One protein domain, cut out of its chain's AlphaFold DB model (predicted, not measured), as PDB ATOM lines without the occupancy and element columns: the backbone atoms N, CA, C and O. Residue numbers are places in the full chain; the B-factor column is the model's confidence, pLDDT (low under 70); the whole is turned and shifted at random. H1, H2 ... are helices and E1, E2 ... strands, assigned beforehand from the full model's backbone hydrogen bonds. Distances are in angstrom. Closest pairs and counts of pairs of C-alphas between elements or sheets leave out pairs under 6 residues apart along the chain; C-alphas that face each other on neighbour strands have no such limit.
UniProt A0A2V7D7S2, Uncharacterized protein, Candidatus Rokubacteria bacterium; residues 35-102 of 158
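What this domain is: This is residues 35 to 102 of the 158 residues of an uncharacterized protein of Candidatus Rokubacteria bacterium (UniProt A0A2V7D7S2). Two small strand hairpins, E1 with E2 and E3 with E4, are joined by one helix, H2, which packs over E1 and meets E4 with its first residues; a second helix, H1, packs on H2 at a steep angle, away from E3 and E4. The two hairpins make two separate small sheets, with no contact between the strands of one and those of the other. The printed part has 68 residues with two named helices and four named strands, in the order H1, E1, E2, E3, E4, H2, and both sheets are antiparallel. The class is mixed, helices and strands; the whole is compact, with a radius of gyration of the C-alphas of 11.2 A and spans of 34 by 25 by 17 A.

How they stand to each other: H1, residues 38 to 47, touches H2, residues 88 to 97; their closest C-alphas, those of Val 44 and Leu 95, are 6.8 A apart. They run the same way at a steep tilt of 57 degrees. In both helices every O i to N i+4 pair is within hydrogen-bond range. After H1, a tight link leads to E1, residues 52 to 56, which forms a hairpin with E2, residues 61 to 64. These strands are antiparallel, at 148 degrees between their directions; N 53 and O 63 are 2.8 A apart, and N 56 and O 61 2.9 A. E3, residues 69 to 71, and E4, residues 76 to 79, form the second hairpin, antiparallel at 160 degrees, with N 69 and O 79 at 2.7 A and N 71 and O 76 at 2.8 A. E2 and E3 are apart, though a tight link joins them. H2 has 9 pairs of C-alphas within 8 A of E1, the closest those of Ala 54 and Val 91 at 5.0 A. With E4 it has 4 such pairs, the closest those of Asn 78 and Thr 88 at 5.3 A. H1 is apart from E2, E3 and E4.

Where its parts are: H1 begins at C-alpha 38, (131.683, 170.888, 134.585), and measures 14.2 A from first to last C-alpha. E1 measures 10.8 A, E2 10.1 A, E3 6.9 A and E4 7.5 A. E3 begins at C-alpha 69, (120.401, 170.372, 120.974). H2 measures 14.4 A and ends at C-alpha 97, (130.299, 152.787, 130.525).

The domain as a whole: The two C-alphas farthest apart in the domain, those of Met 73 and Pro 102, are 35.5 A apart. The printed part has no cut. The link from E4 to H2, 8 residues, is short, and the other links are tight. The mean pLDDT of the printed part is 88.6, and no printed residue is under 70.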
ATOM      1  N   VAL A  35     121.798 168.711 134.598       74.94
ATOM      2  CA  VAL A  35     122.802 169.339 133.734       74.94
ATOM      3  C   VAL A  35     124.147 168.693 134.040       74.94
ATOM      4  O   VAL A  35     124.497 168.543 135.213       74.94
ATOM      5  N   LEU A  36     124.866 168.280 132.998       81.94
ATOM      6  CA  LEU A  36     126.177 167.670 133.179       81.94
ATOM      7  C   LEU A  36     127.065 168.598 134.010       81.94
ATOM      8  O   LEU A  36     127.161 169.803 133.716       81.94
ATOM      9  N   THR A  37     127.728 168.043 135.024       82.06
ATOM     10  CA  THR A  37     128.675 168.822 135.825       82.06
ATOM     11  C   THR A  37     129.805 169.347 134.930       82.06
ATOM     12  O   THR A  37     130.044 168.810 133.843       82.06
ATOM     13  N   PRO A  38     130.511 170.421 135.324       82.75
ATOM     14  CA  PRO A  38     131.683 170.888 134.585       82.75
ATOM     15  C   PRO A  38     132.692 169.776 134.281       82.75
ATOM     16  O   PRO A  38     133.211 169.713 133.168       82.75
ATOM     17  N   GLU A  39     132.898 168.868 135.229       83.44
ATOM     18  CA  GLU A  39     133.778 167.710 135.107       83.44
ATOM     19  C   GLU A  39     133.225 166.700 134.100       83.44
ATOM     20  O   GLU A  39     133.952 166.284 133.201       83.44
ATOM     21  N   GLU A  40     131.935 166.351 134.184       87.88
ATOM     22  CA  GLU A  40     131.285 165.474 133.205       87.88
ATOM     23  C   GLU A  40     131.417 166.051 131.789       87.88
ATOM     24  O   GLU A  40     131.853 165.353 130.875       87.88
ATOM     25  N   ARG A  41     131.136 167.348 131.600       89.69
ATOM     26  CA  ARG A  41     131.288 168.007 130.292       89.69
ATOM     27  C   ARG A  41     132.728 167.974 129.791       89.69
ATOM     28  O   ARG A  41     132.940 167.723 128.607       89.69
ATOM     29  N   ALA A  42     133.702 168.226 130.665       89.06
ATOM     30  CA  ALA A  42     135.114 168.164 130.306       89.06
ATOM     31  C   ALA A  42     135.509 166.748 129.865       89.06
ATOM     32  O   ALA A  42     136.168 166.588 128.841       89.06
ATOM     33  N   LEU A  43     135.052 165.715 130.577       89.06
ATOM     34  CA  LEU A  43     135.314 164.321 130.218       89.06
ATOM     35  C   LEU A  43     134.688 163.936 128.876       89.06
ATOM     36  O   LEU A  43     135.357 163.297 128.063       89.06
ATOM     37  N   VAL A  44     133.443 164.354 128.613       91.19
ATOM     38  CA  VAL A  44     132.813 164.122 127.304       91.19
ATOM     39  C   VAL A  44     133.611 164.817 126.207       91.19
ATOM     40  O   VAL A  44     133.883 164.218 125.171       91.19
ATOM     41  N   PHE A  45     134.008 166.068 126.435       90.12
ATOM     42  CA  PHE A  45     134.729 166.865 125.451       90.12
ATOM     43  C   PHE A  45     136.118 166.295 125.131       90.12
ATOM     44  O   PHE A  45     136.500 166.248 123.965       90.12
ATOM     45  N   ILE A  46     136.857 165.840 126.145       90.25
ATOM     46  CA  ILE A  46     138.230 165.340 125.989       90.25
ATOM     47  C   ILE A  46     138.250 163.919 125.414       90.25
ATOM     48  O   ILE A  46     139.038 163.639 124.516       90.25
ATOM     49  N   TYR A  47     137.405 163.019 125.929       89.88
ATOM     50  CA  TYR A  47     137.512 161.580 125.643       89.88
ATOM     51  C   TYR A  47     136.399 161.029 124.747       89.88
ATOM     52  O   TYR A  47     136.547 159.932 124.214       89.88
ATOM     53  N   CYS A  48     135.275 161.738 124.602       92.94
ATOM     54  CA  CYS A  48     134.074 161.214 123.940       92.94
ATOM     55  C   CYS A  48     133.511 162.123 122.835       92.94
ATOM     56  O   CYS A  48     132.354 161.991 122.438       92.94
ATOM     57  N   SER A  49     134.311 163.055 122.321       89.25
ATOM     58  CA  SER A  49     133.896 164.018 121.294       89.25
ATOM     59  C   SER A  49     133.602 163.377 119.933       89.25
ATOM     60  O   SER A  49     132.731 163.858 119.195       89.25
ATOM     61  N   GLU A  50     134.292 162.284 119.605       89.56
ATOM     62  CA  GLU A  50     134.284 161.670 118.271       89.56
ATOM     63  C   GLU A  50     133.334 160.476 118.110       89.56
ATOM     64  O   GLU A  50     133.215 159.940 117.009       89.56
ATOM     65  N   HIS A  51     132.582 160.093 119.145       93.12
ATOM     66  CA  HIS A  51     131.624 158.987 119.059       93.12
ATOM     67  C   HIS A  51     130.266 159.319 119.674       93.12
ATOM     68  O   HIS A  51     130.046 160.386 120.250       93.12
ATOM     69  N   ASN A  52     129.313 158.409 119.478       94.56
ATOM     70  CA  ASN A  52     127.955 158.584 119.970       94.56
ATOM     71  C   ASN A  52     127.932 158.441 121.493       94.56
ATOM     72  O   ASN A  52     128.255 157.381 122.029       94.56
ATOM     73  N   VAL A  53     127.532 159.515 122.168       94.50
ATOM     74  CA  VAL A  53     127.460 159.598 123.634       94.50
ATOM     75  C   VAL A  53     126.039 159.472 124.157       94.50
ATOM     76  O   VAL A  53     125.846 159.235 125.336       94.50
ATOM     77  N   ALA A  54     125.037 159.640 123.299       94.38
ATOM     78  CA  ALA A  54     123.642 159.491 123.673       94.38
ATOM     79  C   ALA A  54     122.862 158.805 122.562       94.38
ATOM     80  O   ALA A  54     123.182 158.944 121.378       94.38
ATOM     81  N   HIS A  55     121.807 158.104 122.955       94.94
ATOM     82  CA  HIS A  55     120.855 157.487 122.053       94.94
ATOM     83  C   HIS A  55     119.452 157.957 122.427       94.94
ATOM     84  O   HIS A  55     119.052 157.871 123.582       94.94
ATOM     85  N   CYS A  56     118.701 158.477 121.459       93.62
ATOM     86  CA  CYS A  56     117.322 158.871 121.697       93.62
ATOM     87  C   CYS A  56     116.383 157.684 121.447       93.62
ATOM     88  O   CYS A  56     116.178 157.354 120.281       93.62
ATOM     89  N   PRO A  57     115.710 157.125 122.471       89.50
ATOM     90  CA  PRO A  57     114.855 155.945 122.298       89.50
ATOM     91  C   PRO A  57     113.574 156.227 121.501       89.50
ATOM     92  O   PRO A  57     112.914 155.312 121.034       89.50
ATOM     93  N   VAL A  58     113.189 157.501 121.362       92.00
ATOM     94  CA  VAL A  58     111.997 157.907 120.595       92.00
ATOM     95  C   VAL A  58     112.323 158.051 119.112       92.00
ATOM     96  O   VAL A  58     111.508 157.726 118.257       92.00
ATOM     97  N   CYS A  59     113.498 158.597 118.804       93.44
ATOM     98  CA  CYS A  59     113.901 158.866 117.428       93.44
ATOM     99  C   CYS A  59     114.799 157.776 116.845       93.44
ATOM    100  O   CYS A  59     115.062 157.838 115.650       93.44
ATOM    101  N   ASP A  60     115.273 156.848 117.678       93.62
ATOM    102  CA  ASP A  60     116.236 155.796 117.350       93.62
ATOM    103  C   ASP A  60     117.530 156.353 116.724       93.62
ATOM    104  O   ASP A  60     118.091 155.832 115.766       93.62
ATOM    105  N   LEU A  61     117.995 157.494 117.246       93.44
ATOM    106  CA  LEU A  61     119.164 158.206 116.724       93.44
ATOM    107  C   LEU A  61     120.267 158.300 117.770       93.44
ATOM    108  O   LEU A  61     120.030 158.720 118.906       93.44
ATOM    109  N   GLY A  62     121.485 157.958 117.347       93.88
ATOM    110  CA  GLY A  62     122.712 158.216 118.090       93.88
ATOM    111  C   GLY A  62     123.207 159.646 117.875       93.88
ATOM    112  O   GLY A  62     123.172 160.165 116.759       93.88
ATOM    113  N   PHE A  63     123.691 160.275 118.942       94.56
ATOM    114  CA  PHE A  63     124.205 161.638 118.915       94.56
ATOM    115  C   PHE A  63     125.621 161.701 119.477       94.56
ATOM    116  O   PHE A  63     125.900 161.228 120.580       94.56
ATOM    117  N   ARG A  64     126.506 162.371 118.733       94.69
ATOM    118  CA  ARG A  64     127.746 162.942 119.272       94.69
ATOM    119  C   ARG A  64     127.411 164.128 120.171       94.69
ATOM    120  O   ARG A  64     126.435 164.833 119.912       94.69
ATOM    121  N   PHE A  65     128.261 164.412 121.154       92.12
ATOM    122  CA  PHE A  65     128.012 165.482 122.125       92.12
ATOM    123  C   PHE A  65     127.759 166.846 121.464       92.12
ATOM    124  O   PHE A  65     126.770 167.509 121.757       92.12
ATOM    125  N   ALA A  66     128.582 167.210 120.475       90.38
ATOM    126  CA  ALA A  66     128.455 168.464 119.724       90.38
ATOM    127  C   ALA A  66     127.190 168.561 118.845       90.38
ATOM    128  O   ALA A  66     126.896 169.623 118.302       90.38
ATOM    129  N   LYS A  67     126.465 167.452 118.647       93.00
ATOM    130  CA  LYS A  67     125.229 167.395 117.851       93.00
ATOM    131  C   LYS A  67     123.970 167.382 118.712       93.00
ATOM    132  O   LYS A  67     122.872 167.334 118.160       93.00
ATOM    133  N   LEU A  68     124.110 167.426 120.034       92.19
ATOM    134  CA  LEU A  68     122.973 167.569 120.926       92.19
ATOM    135  C   LEU A  68     122.427 168.997 120.872       92.19
ATOM    136  O   LEU A  68     123.162 169.976 120.759       92.19
ATOM    137  N   GLY A  69     121.107 169.106 120.950       90.25
ATOM    138  CA  GLY A  69     120.401 170.372 120.974       90.25
ATOM    139  C   GLY A  69     120.549 171.093 122.311       90.25
ATOM    140  O   GLY A  69     120.686 170.481 123.372       90.25
ATOM    141  N   ALA A  70     120.438 172.412 122.245       88.12
ATOM    142  CA  ALA A  70     120.271 173.273 123.402       88.12
ATOM    143  C   ALA A  70     118.949 174.041 123.296       88.12
ATOM    144  O   ALA A  70     118.333 174.145 122.227       88.12
ATOM    145  N   ASP A  71     118.492 174.546 124.426       83.50
ATOM    146  CA  ASP A  71     117.365 175.446 124.560       83.50
ATOM    147  C   ASP A  71     117.850 176.738 125.229       83.50
ATOM    148  O   ASP A  71     118.040 176.758 126.445       83.50
ATOM    149  N   PRO A  72     118.098 177.810 124.460       76.81
ATOM    150  CA  PRO A  72     118.611 179.057 125.018       76.81
ATOM    151  C   PRO A  72     117.628 179.745 125.970       76.81
ATOM    152  O   PRO A  72     118.060 180.469 126.859       76.81
ATOM    153  N   MET A  73     116.320 179.526 125.793       74.44
ATOM    154  CA  MET A  73     115.286 180.190 126.594       74.44
ATOM    155  C   MET A  73     115.161 179.556 127.979       74.44
ATOM    156  O   MET A  73     114.938 180.255 128.961       74.44
ATOM    157  N   THR A  74     115.330 178.235 128.062       71.25
ATOM    158  CA  THR A  74     115.255 177.487 129.328       71.25
ATOM    159  C   THR A  74     116.626 177.116 129.899       71.25
ATOM    160  O   THR A  74     116.711 176.542 130.981       71.25
ATOM    161  N   GLY A  75     117.713 177.401 129.175       75.50
ATOM    162  CA  GLY A  75     119.078 177.014 129.544       75.50
ATOM    163  C   GLY A  75     119.336 175.503 129.496       75.50
ATOM    164  O   GLY A  75     120.384 175.040 129.954       75.50
ATOM    165  N   ARG A  76     118.400 174.707 128.964       80.38
ATOM    166  CA  ARG A  76     118.533 173.248 128.896       80.38
ATOM    167  C   ARG A  76     119.519 172.849 127.806       80.38
ATOM    168  O   ARG A  76     119.555 173.429 126.725       80.38
ATOM    169  N   THR A  77     120.311 171.823 128.081       85.25
ATOM    170  CA  THR A  77     121.324 171.288 127.161       85.25
ATOM    171  C   THR A  77     121.129 169.785 126.990       85.25
ATOM    172  O   THR A  77     120.327 169.183 127.698       85.25
ATOM    173  N   ASN A  78     121.838 169.179 126.034       90.12
ATOM    174  CA  ASN A  78     121.808 167.735 125.768       90.12
ATOM    175  C   ASN A  78     120.451 167.215 125.260       90.12
ATOM    176  O   ASN A  78     120.031 166.109 125.591       90.12
ATOM    177  N   LEU A  79     119.739 168.010 124.464       90.88
ATOM    178  CA  LEU A  79     118.419 167.646 123.956       90.88
ATOM    179  C   LEU A  79     118.516 166.880 122.634       90.88
ATOM    180  O   LEU A  79     119.379 167.145 121.798       90.88
ATOM    181  N   CYS A  80     117.566 165.987 122.376       91.81
ATOM    182  CA  CYS A  80     117.367 165.458 121.033       91.81
ATOM    183  C   CYS A  80     116.977 166.599 120.079       91.81
ATOM    184  O   CYS A  80     116.051 167.364 120.352       91.81
ATOM    185  N   THR A  81     117.629 166.693 118.921       92.62
ATOM    186  CA  THR A  81     117.325 167.740 117.931       92.62
ATOM    187  C   THR A  81     115.969 167.560 117.246       92.62
ATOM    188  O   THR A  81     115.442 168.529 116.710       92.62
ATOM    189  N   ARG A  82     115.381 166.354 117.284       92.50
ATOM    190  CA  ARG A  82     114.071 166.056 116.679       92.50
ATOM    191  C   ARG A  82     112.918 166.194 117.668       92.50
ATOM    192  O   ARG A  82     112.009 166.977 117.437       92.50
ATOM    193  N   CYS A  83     112.950 165.433 118.763       90.88
ATOM    194  CA  CYS A  83     111.841 165.378 119.725       90.88
ATOM    195  C   CYS A  83     112.054 166.242 120.977       90.88
ATOM    196  O   CYS A  83     111.210 166.225 121.867       90.88
ATOM    197  N   ARG A  84     113.186 166.956 121.085       87.81
ATOM    198  CA  ARG A  84     113.546 167.810 122.237       87.81
ATOM    199  C   ARG A  84     113.599 167.088 123.590       87.81
ATOM    200  O   ARG A  84     113.722 167.739 124.623       87.81
ATOM    201  N   ARG A  85     113.567 165.751 123.597       87.31
ATOM    202  CA  ARG A  85     113.752 164.936 124.802       87.31
ATOM    203  C   ARG A  85     115.122 165.202 125.416       87.31
ATOM    204  O   ARG A  85     116.106 165.320 124.691       87.31
ATOM    205  N   ASP A  86     115.162 165.267 126.739       87.88
ATOM    206  CA  ASP A  86     116.402 165.361 127.500       87.88
ATOM    207  C   ASP A  86     117.184 164.053 127.394       87.88
ATOM    208  O   ASP A  86     116.644 163.001 127.739       87.88
ATOM    209  N   LEU A  87     118.419 164.122 126.901       91.31
ATOM    210  CA  LEU A  87     119.326 162.980 126.795       91.31
ATOM    211  C   LEU A  87     120.479 163.089 127.794       91.31
ATOM    212  O   LEU A  87     121.483 162.396 127.657       91.31
ATOM    213  N   THR A  88     120.386 163.975 128.791       89.56
ATOM    214  CA  THR A  88     121.504 164.191 129.712       89.56
ATOM    215  C   THR A  88     121.870 162.927 130.491       89.56
ATOM    216  O   THR A  88     123.052 162.642 130.676       89.56
ATOM    217  N   GLU A  89     120.873 162.146 130.910       86.56
ATOM    218  CA  GLU A  89     121.126 160.883 131.608       86.56
ATOM    219  C   GLU A  89     121.759 159.836 130.685       86.56
ATOM    220  O   GLU A  89     122.635 159.099 131.122       86.56
ATOM    221  N   ASP A  90     121.408 159.825 129.396       90.50
ATOM    222  CA  ASP A  90     122.048 158.948 128.412       90.50
ATOM    223  C   ASP A  90     123.531 159.313 128.229       90.50
ATOM    224  O   ASP A  90     124.391 158.430 128.246       90.50
ATOM    225  N   VAL A  91     123.851 160.614 128.139       91.38
ATOM    226  CA  VAL A  91     125.247 161.092 128.085       91.38
ATOM    227  C   VAL A  91     126.017 160.686 129.342       91.38
ATOM    228  O   VAL A  91     127.162 160.235 129.265       91.38
ATOM    229  N   ARG A  92     125.392 160.824 130.511       89.31
ATOM    230  CA  ARG A  92     125.981 160.425 131.789       89.31
ATOM    231  C   ARG A  92     126.219 158.916 131.852       89.31
ATOM    232  O   ARG A  92     127.316 158.484 132.198       89.31
ATOM    233  N   ALA A  93     125.233 158.107 131.475       87.75
ATOM    234  CA  ALA A  93     125.366 156.655 131.419       87.75
ATOM    235  C   ALA A  93     126.513 156.237 130.489       87.75
ATOM    236  O   ALA A  93     127.326 155.383 130.851       87.75
ATOM    237  N   HIS A  94     126.641 156.900 129.337       91.69
ATOM    238  CA  HIS A  94     127.755 156.691 128.424       91.69
ATOM    239  C   HIS A  94     129.110 156.980 129.076       91.69
ATOM    240  O   HIS A  94     129.987 156.123 129.016       91.69
ATOM    241  N   LEU A  95     129.293 158.136 129.727       88.38
ATOM    242  CA  LEU A  95     130.550 158.467 130.418       88.38
ATOM    243  C   LEU A  95     130.988 157.361 131.381       88.38
ATOM    244  O   LEU A  95     132.167 157.055 131.513       88.38
ATOM    245  N   PHE A  96     130.038 156.728 132.049       81.94
ATOM    246  CA  PHE A  96     130.354 155.709 133.034       81.94
ATOM    247  C   PHE A  96     130.598 154.322 132.439       81.94
ATOM    248  O   PHE A  96     131.323 153.534 133.040       81.94
ATOM    249  N   GLY A  97     130.060 154.037 131.253       85.25
ATOM    250  CA  GLY A  97     130.299 152.787 130.525       85.25
ATOM    251  C   GLY A  97     131.387 152.864 129.449       85.25
ATOM    252  O   GLY A  97     131.797 151.832 128.921       85.25
ATOM    253  N   CYS A  98     131.855 154.060 129.086       90.12
ATOM    254  CA  CYS A  98     132.696 154.246 127.908       90.12
ATOM    255  C   CYS A  98     134.077 153.602 128.087       90.12
ATOM    256  O   CYS A  98     134.806 153.877 129.038       90.12
ATOM    257  N   ALA A  99     134.463 152.751 127.136       87.06
ATOM    258  CA  ALA A  99     135.765 152.088 127.130       87.06
ATOM    259  C   ALA A  99     136.938 153.044 126.845       87.06
ATOM    260  O   ALA A  99     138.065 152.741 127.228       87.06
ATOM    261  N   MET A 100     136.669 154.194 126.216       87.44
ATOM    262  CA  MET A 100     137.683 155.191 125.847       87.44
ATOM    263  C   MET A 100     138.131 156.066 127.023       87.44
ATOM    264  O   MET A 100     139.153 156.741 126.932       87.44
ATOM    265  N   LEU A 101     137.383 156.070 128.130       87.38
ATOM    266  CA  LEU A 101     137.775 156.802 129.331       87.38
ATOM    267  C   LEU A 101     138.881 156.050 130.085       87.38
ATOM    268  O   LEU A 101     138.760 154.837 130.292       87.38
ATOM    269  N   PRO A 102     139.928 156.753 130.568       88.00
ATOM    270  CA  PRO A 102     140.983 156.133 131.356       88.00
ATOM    271  C   PRO A 102     140.412 155.346 132.538       88.00
ATOM    272  O   PRO A 102     139.507 155.811 133.236       88.00
TER     273      PRO A 102